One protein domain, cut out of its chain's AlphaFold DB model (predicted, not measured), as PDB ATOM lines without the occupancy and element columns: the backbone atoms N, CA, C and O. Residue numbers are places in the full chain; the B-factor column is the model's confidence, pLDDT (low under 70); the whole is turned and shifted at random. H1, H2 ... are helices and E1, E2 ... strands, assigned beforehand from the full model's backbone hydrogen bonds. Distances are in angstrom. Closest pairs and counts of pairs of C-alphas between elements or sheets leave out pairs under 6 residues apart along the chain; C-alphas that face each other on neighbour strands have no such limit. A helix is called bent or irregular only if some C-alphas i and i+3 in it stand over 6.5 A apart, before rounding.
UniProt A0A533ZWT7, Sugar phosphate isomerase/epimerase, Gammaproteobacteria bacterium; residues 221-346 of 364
ATOM      1  N   ASN A 221     123.862 150.296 156.825       88.19
ATOM      2  CA  ASN A 221     124.338 149.368 155.798       88.19
ATOM      3  C   ASN A 221     123.578 148.034 155.842       88.19
ATOM      4  O   ASN A 221     124.066 147.041 156.383       88.19
ATOM      5  N   LEU A 222     122.377 148.015 155.268       91.88
ATOM      6  CA  LEU A 222     121.544 146.823 155.217       91.88
ATOM      7  C   LEU A 222     122.147 145.813 154.234       91.88
ATOM      8  O   LEU A 222     122.189 146.035 153.030       91.88
ATOM      9  N   LYS A 223     122.608 144.668 154.728       90.81
ATOM     10  CA  LYS A 223     123.045 143.574 153.862       90.81
ATOM     11  C   LYS A 223     121.854 142.830 153.300       90.81
ATOM     12  O   LYS A 223     120.937 142.492 154.035       90.81
ATOM     13  N   TYR A 224     121.910 142.504 152.017       91.25
ATOM     14  CA  TYR A 224     120.938 141.636 151.371       91.25
ATOM     15  C   TYR A 224     121.552 140.268 151.109       91.25
ATOM     16  O   TYR A 224     122.675 140.173 150.613       91.25
ATOM     17  N   ARG A 225     120.834 139.201 151.457       90.25
ATOM     18  CA  ARG A 225     121.250 137.827 151.160       90.25
ATOM     19  C   ARG A 225     120.059 136.995 150.754       90.25
ATOM     20  O   ARG A 225     118.973 137.166 151.289       90.25
ATOM     21  N   THR A 226     120.288 136.047 149.869       88.62
ATOM     22  CA  THR A 226     119.302 135.039 149.501       88.62
ATOM     23  C   THR A 226     119.566 133.768 150.304       88.62
ATOM     24  O   THR A 226     120.716 133.456 150.631       88.62
ATOM     25  N   CYS A 227     118.513 133.050 150.688       88.00
ATOM     26  CA  CYS A 227     118.646 131.723 151.284       88.00
ATOM     27  C   CYS A 227     117.437 130.842 150.977       88.00
ATOM     28  O   CYS A 227     116.326 131.322 150.753       88.00
ATOM     29  N   LYS A 228     117.643 129.525 151.019       88.50
ATOM     30  CA  LYS A 228     116.556 128.555 150.863       88.50
ATOM     31  C   LYS A 228     115.794 128.397 152.170       88.50
ATOM     32  O   LYS A 228     116.376 128.445 153.254       88.50
ATOM     33  N   VAL A 229     114.504 128.066 152.094       85.56
ATOM     34  CA  VAL A 229     113.695 127.765 153.292       85.56
ATOM     35  C   VAL A 229     114.300 126.653 154.157       85.56
ATOM     36  O   VAL A 229     114.218 126.695 155.380       85.56
ATOM     37  N   THR A 230     114.973 125.683 153.535       86.81
ATOM     38  CA  THR A 230     115.657 124.577 154.222       86.81
ATOM     39  C   THR A 230     116.884 125.031 155.014       86.81
ATOM     40  O   THR A 230     117.328 124.327 155.919       86.81
ATOM     41  N   GLU A 231     117.426 126.211 154.714       88.19
ATOM     42  CA  GLU A 231     118.557 126.817 155.417       88.19
ATOM     43  C   GLU A 231     118.102 127.694 156.586       88.19
ATOM     44  O   GLU A 231     118.898 127.969 157.487       88.19
ATOM     45  N   VAL A 232     116.821 128.086 156.623       86.88
ATOM     46  CA  VAL A 232     116.248 128.940 157.673       86.88
ATOM     47  C   VAL A 232     116.493 128.373 159.074       86.88
ATOM     48  O   VAL A 232     116.996 129.124 159.905       86.88
ATOM     49  N   PRO A 233     116.263 127.078 159.384       85.50
ATOM     50  CA  PRO A 233     116.565 126.553 160.717       85.50
ATOM     51  C   PRO A 233     118.032 126.744 161.121       85.50
ATOM     52  O   PRO A 233     118.322 127.089 162.266       85.50
ATOM     53  N   LYS A 234     118.973 126.565 160.187       85.88
ATOM     54  CA  LYS A 234     120.408 126.764 160.438       85.88
ATOM     55  C   LYS A 234     120.742 128.243 160.632       85.88
ATOM     56  O   LYS A 234     121.517 128.573 161.525       85.88
ATOM     57  N   LEU A 235     120.147 129.118 159.823       84.75
ATOM     58  CA  LEU A 235     120.280 130.567 159.944       84.75
ATOM     59  C   LEU A 235     119.755 131.058 161.297       84.75
ATOM     60  O   LEU A 235     120.419 131.821 161.987       84.75
ATOM     61  N   LEU A 236     118.585 130.587 161.716       83.19
ATOM     62  CA  LEU A 236     117.974 130.969 162.984       83.19
ATOM     63  C   LEU A 236     118.817 130.515 164.190       83.19
ATOM     64  O   LEU A 236     118.947 131.274 165.152       83.19
ATOM     65  N   ASN A 237     119.449 129.339 164.094       78.88
ATOM     66  CA  ASN A 237     120.317 128.752 165.122       78.88
ATOM     67  C   ASN A 237     121.753 129.302 165.161       78.88
ATOM     68  O   ASN A 237     122.492 129.004 166.101       78.88
ATOM     69  N   THR A 238     122.197 130.056 164.151       77.00
ATOM     70  CA  THR A 238     123.582 130.533 164.122       77.00
ATOM     71  C   THR A 238     123.833 131.572 165.216       77.00
ATOM     72  O   THR A 238     123.072 132.525 165.382       77.00
ATOM     73  N   THR A 239     124.940 131.405 165.941       63.06
ATOM     74  CA  THR A 239     125.516 132.425 166.837       63.06
ATOM     75  C   THR A 239     126.577 133.267 166.130       63.06
ATOM     76  O   THR A 239     127.098 134.232 166.689       63.06
ATOM     77  N   LYS A 240     126.933 132.894 164.893       67.31
ATOM     78  CA  LYS A 240     127.878 133.648 164.075       67.31
ATOM     79  C   LYS A 240     127.183 134.923 163.609       67.31
ATOM     80  O   LYS A 240     126.259 134.844 162.812       67.31
ATOM     81  N   ARG A 241     127.656 136.061 164.115       61.22
ATOM     82  CA  ARG A 241     127.145 137.409 163.843       61.22
ATOM     83  C   ARG A 241     127.050 137.670 162.335       61.22
ATOM     84  O   ARG A 241     128.082 137.689 161.658       61.22
ATOM     85  N   ILE A 242     125.838 137.889 161.829       64.44
ATOM     86  CA  ILE A 242     125.592 138.471 160.503       64.44
ATOM     87  C   ILE A 242     124.673 139.681 160.711       64.44
ATOM     88  O   ILE A 242     123.567 139.761 160.185       64.44
ATOM     89  N   ASP A 243     125.136 140.592 161.568       72.94
ATOM     90  CA  ASP A 243     124.387 141.776 161.986       72.94
ATOM     91  C   ASP A 243     123.967 142.619 160.769       72.94
ATOM     92  O   ASP A 243     124.684 142.654 159.765       72.94
ATOM     93  N   GLN A 244     122.818 143.290 160.870       89.25
ATOM     94  CA  GLN A 244     122.273 144.198 159.851       89.25
ATOM     95  C   GLN A 244     121.987 143.521 158.498       89.25
ATOM     96  O   GLN A 244     122.332 144.053 157.446       89.25
ATOM     97  N   THR A 245     121.347 142.347 158.502       92.44
ATOM     98  CA  THR A 245     121.075 141.581 157.270       92.44
ATOM     99  C   THR A 245     119.588 141.319 157.057       92.44
ATOM    100  O   THR A 245     118.896 140.829 157.945       92.44
ATOM    101  N   LEU A 246     119.106 141.596 155.848       94.56
ATOM    102  CA  LEU A 246     117.827 141.163 155.305       94.56
ATOM    103  C   LEU A 246     118.040 139.915 154.438       94.56
ATOM    104  O   LEU A 246     118.626 139.976 153.356       94.56
ATOM    105  N   PHE A 247     117.556 138.781 154.927       93.06
ATOM    106  CA  PHE A 247     117.525 137.524 154.196       93.06
ATOM    107  C   PHE A 247     116.215 137.409 153.422       93.06
ATOM    108  O   PHE A 247     115.138 137.410 154.015       93.06
ATOM    109  N   ASP A 248     116.317 137.286 152.108       92.38
ATOM    110  CA  ASP A 248     115.235 136.924 151.205       92.38
ATOM    111  C   ASP A 248     115.138 135.402 151.105       92.38
ATOM    112  O   ASP A 248     116.041 134.743 150.575       92.38
ATOM    113  N   VAL A 249     114.062 134.849 151.665       89.69
ATOM    114  CA  VAL A 249     113.842 133.405 151.702       89.69
ATOM    115  C   VAL A 249     113.152 132.978 150.411       89.69
ATOM    116  O   VAL A 249     111.980 133.296 150.192       89.69
ATOM    117  N   ASP A 250     113.892 132.234 149.583       79.44
ATOM    118  CA  ASP A 250     113.455 131.712 148.285       79.44
ATOM    119  C   ASP A 250     112.033 131.150 148.337       79.44
ATOM    120  O   ASP A 250     111.687 130.413 149.258       79.44
ATOM    121  N   ASP A 251     111.231 131.465 147.318       67.06
ATOM    122  CA  ASP A 251     109.949 130.818 147.004       67.06
ATOM    123  C   ASP A 251     108.836 130.895 148.069       67.06
ATOM    124  O   ASP A 251     107.763 130.318 147.884       67.06
ATOM    125  N   HIS A 252     109.034 131.639 149.164       68.56
ATOM    126  CA  HIS A 252     108.074 131.676 150.275       68.56
ATOM    127  C   HIS A 252     107.520 133.066 150.633       68.56
ATOM    128  O   HIS A 252     106.722 133.172 151.565       68.56
ATOM    129  N   ASN A 253     107.837 134.112 149.856       78.81
ATOM    130  CA  ASN A 253     107.286 135.473 149.999       78.81
ATOM    131  C   ASN A 253     107.426 136.061 151.421       78.81
ATOM    132  O   ASN A 253     106.517 136.731 151.924       78.81
ATOM    133  N   PHE A 254     108.550 135.798 152.091       90.00
ATOM    134  CA  PHE A 254     108.882 136.441 153.358       90.00
ATOM    135  C   PHE A 254     110.383 136.696 153.482       90.00
ATOM    136  O   PHE A 254     111.202 136.021 152.863       90.00
ATOM    137  N   PHE A 255     110.727 137.654 154.334       93.75
ATOM    138  CA  PHE A 255     112.099 138.016 154.655       93.75
ATOM    139  C   PHE A 255     112.394 137.740 156.125       93.75
ATOM    140  O   PHE A 255     111.497 137.787 156.971       93.75
ATOM    141  N   ILE A 256     113.662 137.495 156.441       93.50
ATOM    142  CA  ILE A 256     114.165 137.473 157.813       93.50
ATOM    143  C   ILE A 256     115.108 138.656 157.974       93.50
ATOM    144  O   ILE A 256     116.121 138.730 157.291       93.50
ATOM    145  N   PHE A 257     114.792 139.574 158.877       94.38
ATOM    146  CA  PHE A 257     115.686 140.670 159.228       94.38
ATOM    147  C   PHE A 257     116.421 140.348 160.527       94.38
ATOM    148  O   PHE A 257     115.784 140.018 161.529       94.38
ATOM    149  N   GLU A 258     117.748 140.436 160.505       92.00
ATOM    150  CA  GLU A 258     118.628 140.269 161.660       92.00
ATOM    151  C   GLU A 258     119.299 141.600 162.013       92.00
ATOM    152  O   GLU A 258     119.996 142.194 161.188       92.00
ATOM    153  N   ILE A 259     119.120 142.038 163.260       91.00
ATOM    154  CA  ILE A 259     119.783 143.210 163.840       91.00
ATOM    155  C   ILE A 259     120.080 142.945 165.316       91.00
ATOM    156  O   ILE A 259     119.220 142.455 166.040       91.00
ATOM    157  N   GLU A 260     121.304 143.211 165.767       87.06
ATOM    158  CA  GLU A 260     121.745 143.001 167.155       87.06
ATOM    159  C   GLU A 260     121.484 141.567 167.677       87.06
ATOM    160  O   GLU A 260     121.235 141.337 168.859       87.06
ATOM    161  N   ASN A 261     121.573 140.571 166.785       82.50
ATOM    162  CA  ASN A 261     121.206 139.159 167.006       82.50
ATOM    163  C   ASN A 261     119.705 138.897 167.247       82.50
ATOM    164  O   ASN A 261     119.319 137.766 167.554       82.50
ATOM    165  N   ILE A 262     118.853 139.905 167.088       88.81
ATOM    166  CA  ILE A 262     117.400 139.782 167.111       88.81
ATOM    167  C   ILE A 262     116.918 139.496 165.690       88.81
ATOM    168  O   ILE A 262     117.303 140.181 164.745       88.81
ATOM    169  N   LYS A 263     116.069 138.473 165.539       90.81
ATOM    170  CA  LYS A 263     115.534 138.050 164.242       90.81
ATOM    171  C   LYS A 263     114.038 138.334 164.141       90.81
ATOM    172  O   LYS A 263     113.264 137.947 165.019       90.81
ATOM    173  N   TYR A 264     113.635 138.969 163.048       92.62
ATOM    174  CA  TYR A 264     112.255 139.316 162.723       92.62
ATOM    175  C   TYR A 264     111.852 138.638 161.421       92.62
ATOM    176  O   TYR A 264     112.653 138.572 160.495       92.62
ATOM    177  N   ILE A 265     110.606 138.177 161.321       92.38
ATOM    178  CA  ILE A 265     110.036 137.750 160.035       92.38
ATOM    179  C   ILE A 265     109.179 138.874 159.478       92.38
ATOM    180  O   ILE A 265     108.290 139.349 160.178       92.38
ATOM    181  N   LEU A 266     109.405 139.251 158.221       93.44
ATOM    182  CA  LEU A 266     108.604 140.221 157.480       93.44
ATOM    183  C   LEU A 266     107.845 139.504 156.365       93.44
ATOM    184  O   LEU A 266     108.458 138.792 155.576       93.44
ATOM    185  N   LYS A 267     106.525 139.679 156.282       91.44
ATOM    186  CA  LYS A 267     105.692 139.012 155.264       91.44
ATOM    187  C   LYS A 267     104.424 139.794 154.945       91.44
ATOM    188  O   LYS A 267     103.945 140.568 155.766       91.44
ATOM    189  N   ASP A 268     103.819 139.480 153.809       87.12
ATOM    190  CA  ASP A 268     102.622 140.167 153.309       87.12
ATOM    191  C   ASP A 268     101.290 139.717 153.945       87.12
ATOM    192  O   ASP A 268     100.268 140.358 153.724       87.12
ATOM    193  N   SER A 269     101.246 138.609 154.700       79.81
ATOM    194  CA  SER A 269      99.980 138.071 155.228       79.81
ATOM    195  C   SER A 269     100.066 137.601 156.673       79.81
ATOM    196  O   SER A 269     101.089 137.089 157.112       79.81
ATOM    197  N   ASP A 270      98.952 137.671 157.400       70.12
ATOM    198  CA  ASP A 270      98.839 137.187 158.784       70.12
ATOM    199  C   ASP A 270      98.911 135.651 158.931       70.12
ATOM    200  O   ASP A 270      98.885 135.138 160.052       70.12
ATOM    201  N   GLN A 271      99.057 134.888 157.837       70.25
ATOM    202  CA  GLN A 271      99.135 133.422 157.895       70.25
ATOM    203  C   GLN A 271     100.229 132.956 158.853       70.25
ATOM    204  O   GLN A 271     101.358 133.426 158.781       70.25
ATOM    205  N   LEU A 272      99.915 132.031 159.759       63.25
ATOM    206  CA  LEU A 272     100.844 131.591 160.802       63.25
ATOM    207  C   LEU A 272     102.197 131.160 160.218       63.25
ATOM    208  O   LEU A 272     102.266 130.296 159.350       63.25
ATOM    209  N   VAL A 273     103.277 131.732 160.755       68.50
ATOM    210  CA  VAL A 273     104.631 131.222 160.514       68.50
ATOM    211  C   VAL A 273     104.687 129.778 161.012       68.50
ATOM    212  O   VAL A 273     104.094 129.476 162.059       68.50
ATOM    213  N   SER A 274     105.400 128.906 160.283       69.75
ATOM    214  CA  SER A 274     105.681 127.534 160.720       69.75
ATOM    215  C   SER A 274     106.005 127.519 162.215       69.75
ATOM    216  O   SER A 274     106.830 128.305 162.692       69.75
ATOM    217  N   LYS A 275     105.337 126.637 162.975       72.81
ATOM    218  CA  LYS A 275     105.559 126.506 164.428       72.81
ATOM    219  C   LYS A 275     107.037 126.271 164.757       72.81
ATOM    220  O   LYS A 275     107.465 126.640 165.843       72.81
ATOM    221  N   GLU A 276     107.785 125.712 163.812       74.94
ATOM    222  CA  GLU A 276     109.222 125.469 163.886       74.94
ATOM    223  C   GLU A 276     110.058 126.745 164.074       74.94
ATOM    224  O   GLU A 276     111.052 126.711 164.790       74.94
ATOM    225  N   PHE A 277     109.660 127.881 163.487       79.88
ATOM    226  CA  PHE A 277     110.465 129.111 163.539       79.88
ATOM    227  C   PHE A 277     110.170 129.968 164.772       79.88
ATOM    228  O   PHE A 277     111.019 130.756 165.183       79.88
ATOM    229  N   LYS A 278     108.992 129.792 165.393       78.25
ATOM    230  CA  LYS A 278     108.529 130.575 166.554       78.25
ATOM    231  C   LYS A 278     109.542 130.703 167.704       78.25
ATOM    232  O   LYS A 278     109.594 131.785 168.273       78.25
ATOM    233  N   PRO A 279     110.337 129.675 168.061       82.81
ATOM    234  CA  PRO A 279     111.300 129.787 169.159       82.81
ATOM    235  C   PRO A 279     112.467 130.747 168.891       82.81
ATOM    236  O   PRO A 279     113.113 131.181 169.839       82.81
ATOM    237  N   TYR A 280     112.754 131.062 167.625       81.44
ATOM    238  CA  TYR A 280     113.955 131.806 167.225       81.44
ATOM    239  C   TYR A 280     113.679 133.241 166.774       81.44
ATOM    240  O   TYR A 280     114.615 133.999 166.523       81.44
ATOM    241  N   ILE A 281     112.406 133.595 166.610       84.44
ATOM    242  CA  ILE A 281     111.980 134.886 166.077       84.44
ATOM    243  C   ILE A 281     111.409 135.736 167.202       84.44
ATOM    244  O   ILE A 281     110.556 135.293 167.967       84.44
ATOM    245  N   HIS A 282     111.879 136.973 167.288       86.81
ATOM    246  CA  HIS A 282     111.392 137.933 168.267       86.81
ATOM    247  C   HIS A 282     109.952 138.343 167.965       86.81
ATOM    248  O   HIS A 282     109.104 138.376 168.853       86.81
ATOM    249  N   SER A 283     109.674 138.651 166.698       88.25
ATOM    250  CA  SER A 283     108.343 139.044 166.261       88.25
ATOM    251  C   SER A 283     108.118 138.731 164.787       88.25
ATOM    252  O   SER A 283     109.050 138.534 164.000       88.25
ATOM    253  N   VAL A 284     106.840 138.691 164.431       89.94
ATOM    254  CA  VAL A 284     106.351 138.577 163.065       89.94
ATOM    255  C   VAL A 284     105.752 139.924 162.682       89.94
ATOM    256  O   VAL A 284     104.757 140.357 163.260       89.94
ATOM    257  N   ILE A 285     106.367 140.579 161.707       92.56
ATOM    258  CA  ILE A 285     105.991 141.891 161.194       92.56
ATOM    259  C   ILE A 285     105.209 141.690 159.899       92.56
ATOM    260  O   ILE A 285     105.689 141.079 158.943       92.56
ATOM    261  N   ILE A 286     103.985 142.208 159.876       92.38
ATOM    262  CA  ILE A 286     103.153 142.211 158.674       92.38
ATOM    263  C   ILE A 286     103.479 143.446 157.846       92.38
ATOM    264  O   ILE A 286     103.472 144.566 158.357       92.38
ATOM    265  N   ILE A 287     103.758 143.237 156.569       93.00
ATOM    266  CA  ILE A 287     103.969 144.292 155.587       93.00
ATOM    267  C   ILE A 287     102.592 144.855 155.217       93.00
ATOM    268  O   ILE A 287     101.836 144.264 154.448       93.00
ATOM    269  N   ASP A 288     102.253 145.994 155.813       91.38
ATOM    270  CA  ASP A 288     100.973 146.682 155.628       91.38
ATOM    271  C   ASP A 288     101.067 147.626 154.418       91.38
ATOM    272  O   ASP A 288     101.448 148.791 154.540       91.38
ATOM    273  N   LYS A 289     100.789 147.098 153.219       91.19
ATOM    274  CA  LYS A 289     100.953 147.833 151.949       91.19
ATOM    275  C   LYS A 289     100.105 149.106 151.887       91.19
ATOM    276  O   LYS A 289     100.578 150.112 151.359       91.19
ATOM    277  N   ASP A 290      98.906 149.084 152.463       91.50
ATOM    278  CA  ASP A 290      98.019 150.248 152.494       91.50
ATOM    279  C   ASP A 290      98.608 151.341 153.394       91.50
ATOM    280  O   ASP A 290      98.735 152.491 152.966       91.50
ATOM    281  N   TYR A 291      99.079 150.985 154.596       92.25
ATOM    282  CA  TYR A 291      99.785 151.921 155.477       92.25
ATOM    283  C   TYR A 291     101.025 152.522 154.805       92.25
ATOM    284  O   TYR A 291     101.225 153.741 154.838       92.25
ATOM    285  N   LEU A 292     101.843 151.679 154.170       92.50
ATOM    286  CA  LEU A 292     103.053 152.114 153.474       92.50
ATOM    287  C   LEU A 292     102.723 153.083 152.339       92.50
ATOM    288  O   LEU A 292     103.398 154.101 152.206       92.50
ATOM    289  N   SER A 293     101.669 152.817 151.563       90.62
ATOM    290  CA  SER A 293     101.253 153.703 150.470       90.62
ATOM    291  C   SER A 293     100.894 155.116 150.949       90.62
ATOM    292  O   SER A 293     101.196 156.085 150.260       90.62
ATOM    293  N   ILE A 294     100.322 155.242 152.154       92.88
ATOM    294  CA  ILE A 294      99.928 156.523 152.760       92.88
ATOM    295  C   ILE A 294     101.132 157.269 153.351       92.88
ATOM    296  O   ILE A 294     101.170 158.497 153.337       92.88
ATOM    297  N   LYS A 295     102.099 156.545 153.927       91.94
ATOM    298  CA  LYS A 295     103.243 157.135 154.648       91.94
ATOM    299  C   LYS A 295     104.459 157.423 153.780       91.94
ATOM    300  O   LYS A 295     105.315 158.206 154.187       91.94
ATOM    301  N   LYS A 296     104.563 156.773 152.627       90.75
ATOM    302  CA  LYS A 296     105.704 156.887 151.728       90.75
ATOM    303  C   LYS A 296     105.837 158.307 151.169       90.75
ATOM    304  O   LYS A 296     104.892 158.863 150.617       90.75
ATOM    305  N   THR A 297     107.041 158.863 151.275       91.44
ATOM    306  CA  THR A 297     107.436 160.137 150.660       91.44
ATOM    307  C   THR A 297     108.266 159.889 149.398       91.44
ATOM    308  O   THR A 297     108.757 158.779 149.178       91.44
ATOM    309  N   SER A 298     108.442 160.920 148.565       87.81
ATOM    310  CA  SER A 298     109.347 160.863 147.407       87.81
ATOM    311  C   SER A 298     110.798 160.618 147.825       87.81
ATOM    312  O   SER A 298     111.474 159.807 147.204       87.81
ATOM    313  N   GLU A 299     111.255 161.255 148.906       88.50
ATOM    314  CA  GLU A 299     112.606 161.070 149.455       88.50
ATOM    315  C   GLU A 299     112.857 159.617 149.870       88.50
ATOM    316  O   GLU A 299     113.845 159.023 149.452       88.50
ATOM    317  N   LEU A 300     111.929 159.004 150.619       90.50
ATOM    318  CA  LEU A 300     112.056 157.600 151.010       90.50
ATOM    319  C   LEU A 300     112.009 156.664 149.793       90.50
ATOM    320  O   LEU A 300     112.684 155.637 149.784       90.50
ATOM    321  N   ASP A 301     111.217 156.990 148.766       91.38
ATOM    322  CA  ASP A 301     111.204 156.198 147.534       91.38
ATOM    323  C   ASP A 301     112.560 156.217 146.833       91.38
ATOM    324  O   ASP A 301     113.063 155.156 146.472       91.38
ATOM    325  N   LEU A 302     113.148 157.405 146.673       88.38
ATOM    326  CA  LEU A 302     114.478 157.576 146.089       88.38
ATOM    327  C   LEU A 302     115.529 156.817 146.895       88.38
ATOM    328  O   LEU A 302     116.354 156.114 146.325       88.38
ATOM    329  N   GLU A 303     115.448 156.908 148.217       90.56
ATOM    330  CA  GLU A 303     116.340 156.230 149.146       90.56
ATOM    331  C   GLU A 303     116.302 154.701 149.013       90.56
ATOM    332  O   GLU A 303     117.328 154.063 148.777       90.56
ATOM    333  N   ILE A 304     115.110 154.102 149.097       92.94
ATOM    334  CA  ILE A 304     114.958 152.648 148.976       92.94
ATOM    335  C   ILE A 304     115.370 152.190 147.578       92.94
ATOM    336  O   ILE A 304     115.996 151.144 147.441       92.94
ATOM    337  N   ARG A 305     115.050 152.957 146.529       90.88
ATOM    338  CA  ARG A 305     115.470 152.619 145.164       90.88
ATOM    339  C   ARG A 305     116.981 152.661 145.010       90.88
ATOM    340  O   ARG A 305     117.522 151.687 144.513       90.88
ATOM    341  N   ALA A 306     117.653 153.706 145.488       88.19
ATOM    342  CA  ALA A 306     119.111 153.785 145.457       88.19
ATOM    343  C   ALA A 306     119.750 152.574 146.161       88.19
ATOM    344  O   ALA A 306     120.631 151.920 145.603       88.19
ATOM    345  N   TYR A 307     119.229 152.199 147.337       91.19
ATOM    346  CA  TYR A 307     119.644 150.981 148.031       91.19
ATOM    347  C   TYR A 307     119.470 149.723 147.162       91.19
ATOM    348  O   TYR A 307     120.427 148.973 146.982       91.19
ATOM    349  N   LEU A 308     118.281 149.492 146.599       92.12
ATOM    350  CA  LEU A 308     117.996 148.295 145.796       92.12
ATOM    351  C   LEU A 308     118.798 148.246 144.490       92.12
ATOM    352  O   LEU A 308     119.260 147.175 144.098       92.12
ATOM    353  N   ASP A 309     118.984 149.396 143.842       89.06
ATOM    354  CA  ASP A 309     119.751 149.552 142.608       89.06
ATOM    355  C   ASP A 309     121.222 149.133 142.830       89.06
ATOM    356  O   ASP A 309     121.817 148.492 141.956       89.06
ATOM    357  N   SER A 310     121.752 149.398 144.035       87.56
ATOM    358  CA  SER A 310     123.127 149.085 144.460       87.56
ATOM    359  C   SER A 310     123.371 147.642 144.938       87.56
ATOM    360  O   SER A 310     124.502 147.279 145.282       87.56
ATOM    361  N   LEU A 311     122.337 146.794 145.014       89.25
ATOM    362  CA  LEU A 311     122.490 145.425 145.520       89.25
ATOM    363  C   LEU A 311     123.231 144.524 144.525       89.25
ATOM    364  O   LEU A 311     122.815 144.346 143.382       89.25
ATOM    365  N   SER A 312     124.303 143.903 145.011       86.94
ATOM    366  CA  SER A 312     125.182 142.996 144.267       86.94
ATOM    367  C   SER A 312     124.942 141.539 144.674       86.94
ATOM    368  O   SER A 312     124.500 141.263 145.790       86.94
ATOM    369  N   GLY A 313     125.235 140.589 143.786       87.56
ATOM    370  CA  GLY A 313     125.016 139.155 144.001       87.56
ATOM    371  C   GLY A 313     123.544 138.731 143.985       87.56
ATOM    372  O   GLY A 313     123.214 137.665 144.499       87.56
ATOM    373  N   THR A 314     122.659 139.572 143.439       88.62
ATOM    374  CA  THR A 314     121.249 139.248 143.209       88.62
ATOM    375  C   THR A 314     120.738 139.881 141.911       88.62
ATOM    376  O   THR A 314     121.266 140.907 141.468       88.62
ATOM    377  N   SER A 315     119.716 139.303 141.277       89.69
ATOM    378  CA  SER A 315     118.997 139.961 140.180       89.69
ATOM    379  C   SER A 315     118.190 141.166 140.670       89.69
ATOM    380  O   SER A 315     117.656 141.194 141.780       89.69
ATOM    381  N   TYR A 316     118.044 142.168 139.803       89.06
ATOM    382  CA  TYR A 316     117.297 143.383 140.134       89.06
ATOM    383  C   TYR A 316     115.803 143.116 140.387       89.06
ATOM    384  O   TYR A 316     115.227 143.661 141.325       89.06
ATOM    385  N   GLU A 317     115.176 142.218 139.618       90.06
ATOM    386  CA  GLU A 317     113.781 141.806 139.848       90.06
ATOM    387  C   GLU A 317     113.592 141.234 141.257       90.06
ATOM    388  O   GLU A 317     112.608 141.520 141.944       90.06
ATOM    389  N   ARG A 318     114.563 140.439 141.705       89.94
ATOM    390  CA  ARG A 318     114.552 139.848 143.031       89.94
ATOM    391  C   ARG A 318     114.751 140.900 144.119       89.94
ATOM    392  O   ARG A 318     113.952 140.931 145.052       89.94
ATOM    393  N   ALA A 319     115.719 141.802 143.958       90.81
ATOM    394  CA  ALA A 319     115.920 142.939 144.858       90.81
ATOM    395  C   ALA A 319     114.638 143.777 145.029       90.81
ATOM    396  O   ALA A 319     114.262 144.115 146.150       90.81
ATOM    397  N   LEU A 320     113.900 144.045 143.945       92.25
ATOM    398  CA  LEU A 320     112.651 144.820 143.993       92.25
ATOM    399  C   LEU A 320     111.574 144.215 144.907       92.25
ATOM    400  O   LEU A 320     110.764 144.960 145.464       92.25
ATOM    401  N   LYS A 321     111.578 142.897 145.136       91.81
ATOM    402  CA  LYS A 321     110.650 142.249 146.083       91.81
ATOM    403  C   LYS A 321     110.857 142.744 147.513       91.81
ATOM    404  O   LYS A 321     109.904 142.805 148.289       91.81
ATOM    405  N   ALA A 322     112.081 143.144 147.854       93.88
ATOM    406  CA  ALA A 322     112.434 143.641 149.174       93.88
ATOM    407  C   ALA A 322     111.918 145.057 149.445       93.88
ATOM    408  O   ALA A 322     111.942 145.483 150.597       93.88
ATOM    409  N   TYR A 323     111.406 145.774 148.435       95.00
ATOM    410  CA  TYR A 323     110.975 147.167 148.569       95.00
ATOM    411  C   TYR A 323     110.068 147.387 149.785       95.00
ATOM    412  O   TYR A 323     110.361 148.207 150.654       95.00
ATOM    413  N   ASN A 324     108.977 146.623 149.886       94.69
ATOM    414  CA  ASN A 324     108.016 146.808 150.972       94.69
ATOM    415  C   ASN A 324     108.560 146.322 152.321       94.69
ATOM    416  O   ASN A 324     108.181 146.862 153.359       94.69
ATOM    417  N   ALA A 325     109.461 145.335 152.322       95.38
ATOM    418  CA  ALA A 325     110.135 144.893 153.537       95.38
ATOM    419  C   ALA A 325     111.038 146.008 154.080       95.38
ATOM    420  O   ALA A 325     110.907 146.385 155.241       95.38
ATOM    421  N   VAL A 326     111.869 146.612 153.229       96.25
ATOM    422  CA  VAL A 326     112.731 147.751 153.582       96.25
ATOM    423  C   VAL A 326     111.893 148.959 154.015       96.25
ATOM    424  O   VAL A 326     112.166 149.550 155.058       96.25
ATOM    425  N   ALA A 327     110.816 149.277 153.289       96.25
ATOM    426  CA  ALA A 327     109.896 150.349 153.666       96.25
ATOM    427  C   ALA A 327     109.257 150.099 155.043       96.25
ATOM    428  O   ALA A 327     109.168 151.017 155.853       96.25
ATOM    429  N   THR A 328     108.881 148.852 155.345       96.19
ATOM    430  CA  THR A 328     108.356 148.465 156.666       96.19
ATOM    431  C   THR A 328     109.410 148.628 157.759       96.19
ATOM    432  O   THR A 328     109.093 149.119 158.837       96.19
ATOM    433  N   LEU A 329     110.672 148.272 157.497       96.69
ATOM    434  CA  LEU A 329     111.758 148.495 158.458       96.69
ATOM    435  C   LEU A 329     111.972 149.987 158.747       96.69
ATOM    436  O   LEU A 329     112.295 150.337 159.882       96.69
ATOM    437  N   ARG A 330     111.759 150.853 157.748       96.25
ATOM    438  CA  ARG A 330     111.949 152.308 157.842       96.25
ATOM    439  C   ARG A 330     110.784 153.097 158.409       96.25
ATOM    440  O   ARG A 330     111.009 154.090 159.092       96.25
ATOM    441  N   LEU A 331     109.556 152.692 158.113       95.88
ATOM    442  CA  LEU A 331     108.348 153.412 158.523       95.88
ATOM    443  C   LEU A 331     107.601 152.731 159.668       95.88
ATOM    444  O   LEU A 331     106.762 153.363 160.307       95.88
ATOM    445  N   GLY A 332     107.887 151.456 159.931       94.44
ATOM    446  CA  GLY A 332     107.028 150.629 160.761       94.44
ATOM    447  C   GLY A 332     105.660 150.408 160.108       94.44
ATOM    448  O   GLY A 332     105.491 150.493 158.890       94.44
ATOM    449  N   ASN A 333     104.670 150.103 160.939       91.19
ATOM    450  CA  ASN A 333     103.261 149.994 160.572       91.19
ATOM    451  C   ASN A 333     102.371 150.338 161.785       91.19
ATOM    452  O   ASN A 333     102.847 150.787 162.827       91.19
ATOM    453  N   ASN A 334     101.067 150.076 161.685       86.75
ATOM    454  CA  ASN A 334     100.100 150.325 162.762       86.75
ATOM    455  C   ASN A 334     100.371 149.561 164.081       86.75
ATOM    456  O   ASN A 334      99.783 149.887 165.111       86.75
ATOM    457  N   LYS A 335     101.214 148.522 164.062       86.38
ATOM    458  CA  LYS A 335     101.495 147.618 165.192       86.38
ATOM    459  C   LYS A 335     102.971 147.603 165.611       86.38
ATOM    460  O   LYS A 335     103.279 147.139 166.705       86.38
ATOM    461  N   VAL A 336     103.879 148.053 164.748       89.06
ATOM    462  CA  VAL A 336     105.330 147.895 164.889       89.06
ATOM    463  C   VAL A 336     105.996 149.229 164.581       89.06
ATOM    464  O   VAL A 336     105.737 149.825 163.543       89.06
ATOM    465  N   GLN A 337     106.848 149.699 165.488       93.62
ATOM    466  CA  GLN A 337     107.659 150.898 165.265       93.62
ATOM    467  C   GLN A 337     108.752 150.630 164.214       93.62
ATOM    468  O   GLN A 337     109.122 149.469 164.020       93.62
ATOM    469  N   PRO A 338     109.294 151.668 163.555       95.31
ATOM    470  CA  PRO A 338     110.475 151.523 162.710       95.31
ATOM    471  C   PRO A 338     111.613 150.785 163.429       95.31
ATOM    472  O   PRO A 338     111.894 151.045 164.601       95.31
ATOM    473  N   LEU A 339     112.273 149.872 162.715       95.38
ATOM    474  CA  LEU A 339     113.464 149.163 163.197       95.38
ATOM    475  C   LEU A 339     114.762 149.777 162.664       95.38
ATOM    476  O   LEU A 339     115.827 149.540 163.225       95.38
ATOM    477  N   ILE A 340     114.675 150.570 161.596       94.75
ATOM    478  CA  ILE A 340     115.783 151.332 161.030       94.75
ATOM    479  C   ILE A 340     115.360 152.805 161.007       94.75
ATOM    480  O   ILE A 340     114.380 153.165 160.361       94.75
ATOM    481  N   ASN A 341     116.102 153.661 161.713       91.75
ATOM    482  CA  ASN A 341     115.768 155.087 161.878       91.75
ATOM    483  C   ASN A 341     116.649 156.029 161.037       91.75
ATOM    484  O   ASN A 341     116.532 157.248 161.140       91.75
ATOM    485  N   THR A 342     117.542 155.474 160.219       89.81
ATOM    486  CA  THR A 342     118.491 156.202 159.364       89.81
ATOM    487  C   THR A 342     118.425 155.680 157.934       89.81
ATOM    488  O   THR A 342     117.968 154.557 157.719       89.81
ATOM    489  N   VAL A 343     118.903 156.482 156.973       88.19
ATOM    490  CA  VAL A 343     118.985 156.155 155.533       88.19
ATOM    491  C   VAL A 343     119.513 154.737 155.314       88.19
ATOM    492  O   VAL A 343     120.520 154.397 155.922       88.19
ATOM    493  N   VAL A 344     118.851 153.899 154.508       90.56
ATOM    494  CA  VAL A 344     119.392 152.579 154.142       90.56
ATOM    495  C   VAL A 344     120.349 152.699 152.964       90.56
ATOM    496  O   VAL A 344     120.109 153.449 152.024       90.56
ATOM    497  N   CYS A 345     121.432 151.932 153.000       85.50
ATOM    498  CA  CYS A 345     122.436 151.895 151.942       85.50
ATOM    499  C   CYS A 345     123.084 150.510 151.851       85.50
ATOM    500  O   CYS A 345     122.943 149.694 152.765       85.50
ATOM    501  N   ASN A 346     123.830 150.258 150.774       83.44
ATOM    502  CA  ASN A 346     124.642 149.053 150.632       83.44
ATOM    503  C   ASN A 346     126.058 149.401 150.164       83.44
ATOM    504  O   ASN A 346     126.243 149.903 149.065       83.44
TER     505      ASN A 346
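AT A GLANCE: This is residues 221 to 346 of the 364 residues of the protein "Sugar phosphate isomerase/epimerase" of Gammaproteobacteria bacterium (UniProt A0A533ZWT7). A strongly twisted sheet of five strands forms the core, with helix H1 over one face and helix H5 over the other; H2 and H3 pack on H5 away from the sheet, and the short H4 packs on H3 and grazes the sheet. In the printed part of 126 residues the order is E1 H1 E2 E3 E4 E5 H2 H3 H4 H5, five named strands and five named helices, of mixed class. The sheet is mixed, in the order E1 E2 E3 E4 E5. The whole is compact and rounded, with a radius of gyration of the C-alphas of 13.7 A and spans of 39 by 32 by 26 A.

HOW THE PARTS SIT: Begin with E2, residues 245 to 249, E3, residues 254 to 259, and E4, residues 262 to 267: they are a meander, each strand the antiparallel neighbour of the one before, in two hairpins. Look for N 247 and O 256 at 2.8 A, and N 257 and O 264 at 2.9 A. Edge strand E1, residues 223 to 227, is parallel to E2, with N 246 and O 223 at 2.7 A; edge strand E5, residues 283 to 286, is parallel to E4, with N 285 and O 265 at 2.7 A. H1, residues 229 to 237, is on the sheet at a height of 8.5 A, only just over E2, with 3 C-alphas falling on that strand, and runs along the strands. E1, H1 and E2 form a strand-helix-strand unit, two parallel neighbour strands joined through a helix, with a right-handed crossover. On the opposite face, H5, residues 323 to 331, is 9.5 A over the sheet; its closest C-alpha pair with E4 is Leu 266 and Ala 325, 6.3 A. H2, residues 289 to 295, touches H5 at a steep tilt of 48 degrees, C-alphas 292 and 327 closest at 7.1 A. H3, residues 298 to 309, touches H5 with residues 304 to 308 alone, C-alphas 304 and 323 closest at 6.8 A. H4, residues 316 to 321, touches H3, C-alphas 308 and 319 closest at 5.8 A. Every O i to N i+4 pair is within hydrogen-bond range in H2, H3 and H5, against 3 of 5 in H1 and 1 of 2 in H4.

IN THESE COORDINATES: Find C-alpha 223 at (123.045, 143.574, 153.862), where E1 begins. E3 and E4 are 16.6 A and 16.7 A long, H3 16.1 A. H1 is only just irregular: C-alphas 230 and 233 are 6.8 A apart. H5 ends at C-alpha 331, (108.348, 153.412, 158.523).

THE WHOLE: The two C-alphas farthest apart are Glu 276 and Ser 298, 39.0 A. The printed part has no cut; the link from E4 to E5 is long, and residues 332 to 346 hold no named element. Confidence is under 70 at residues 239 to 242, 251 to 252 and 272 to 274.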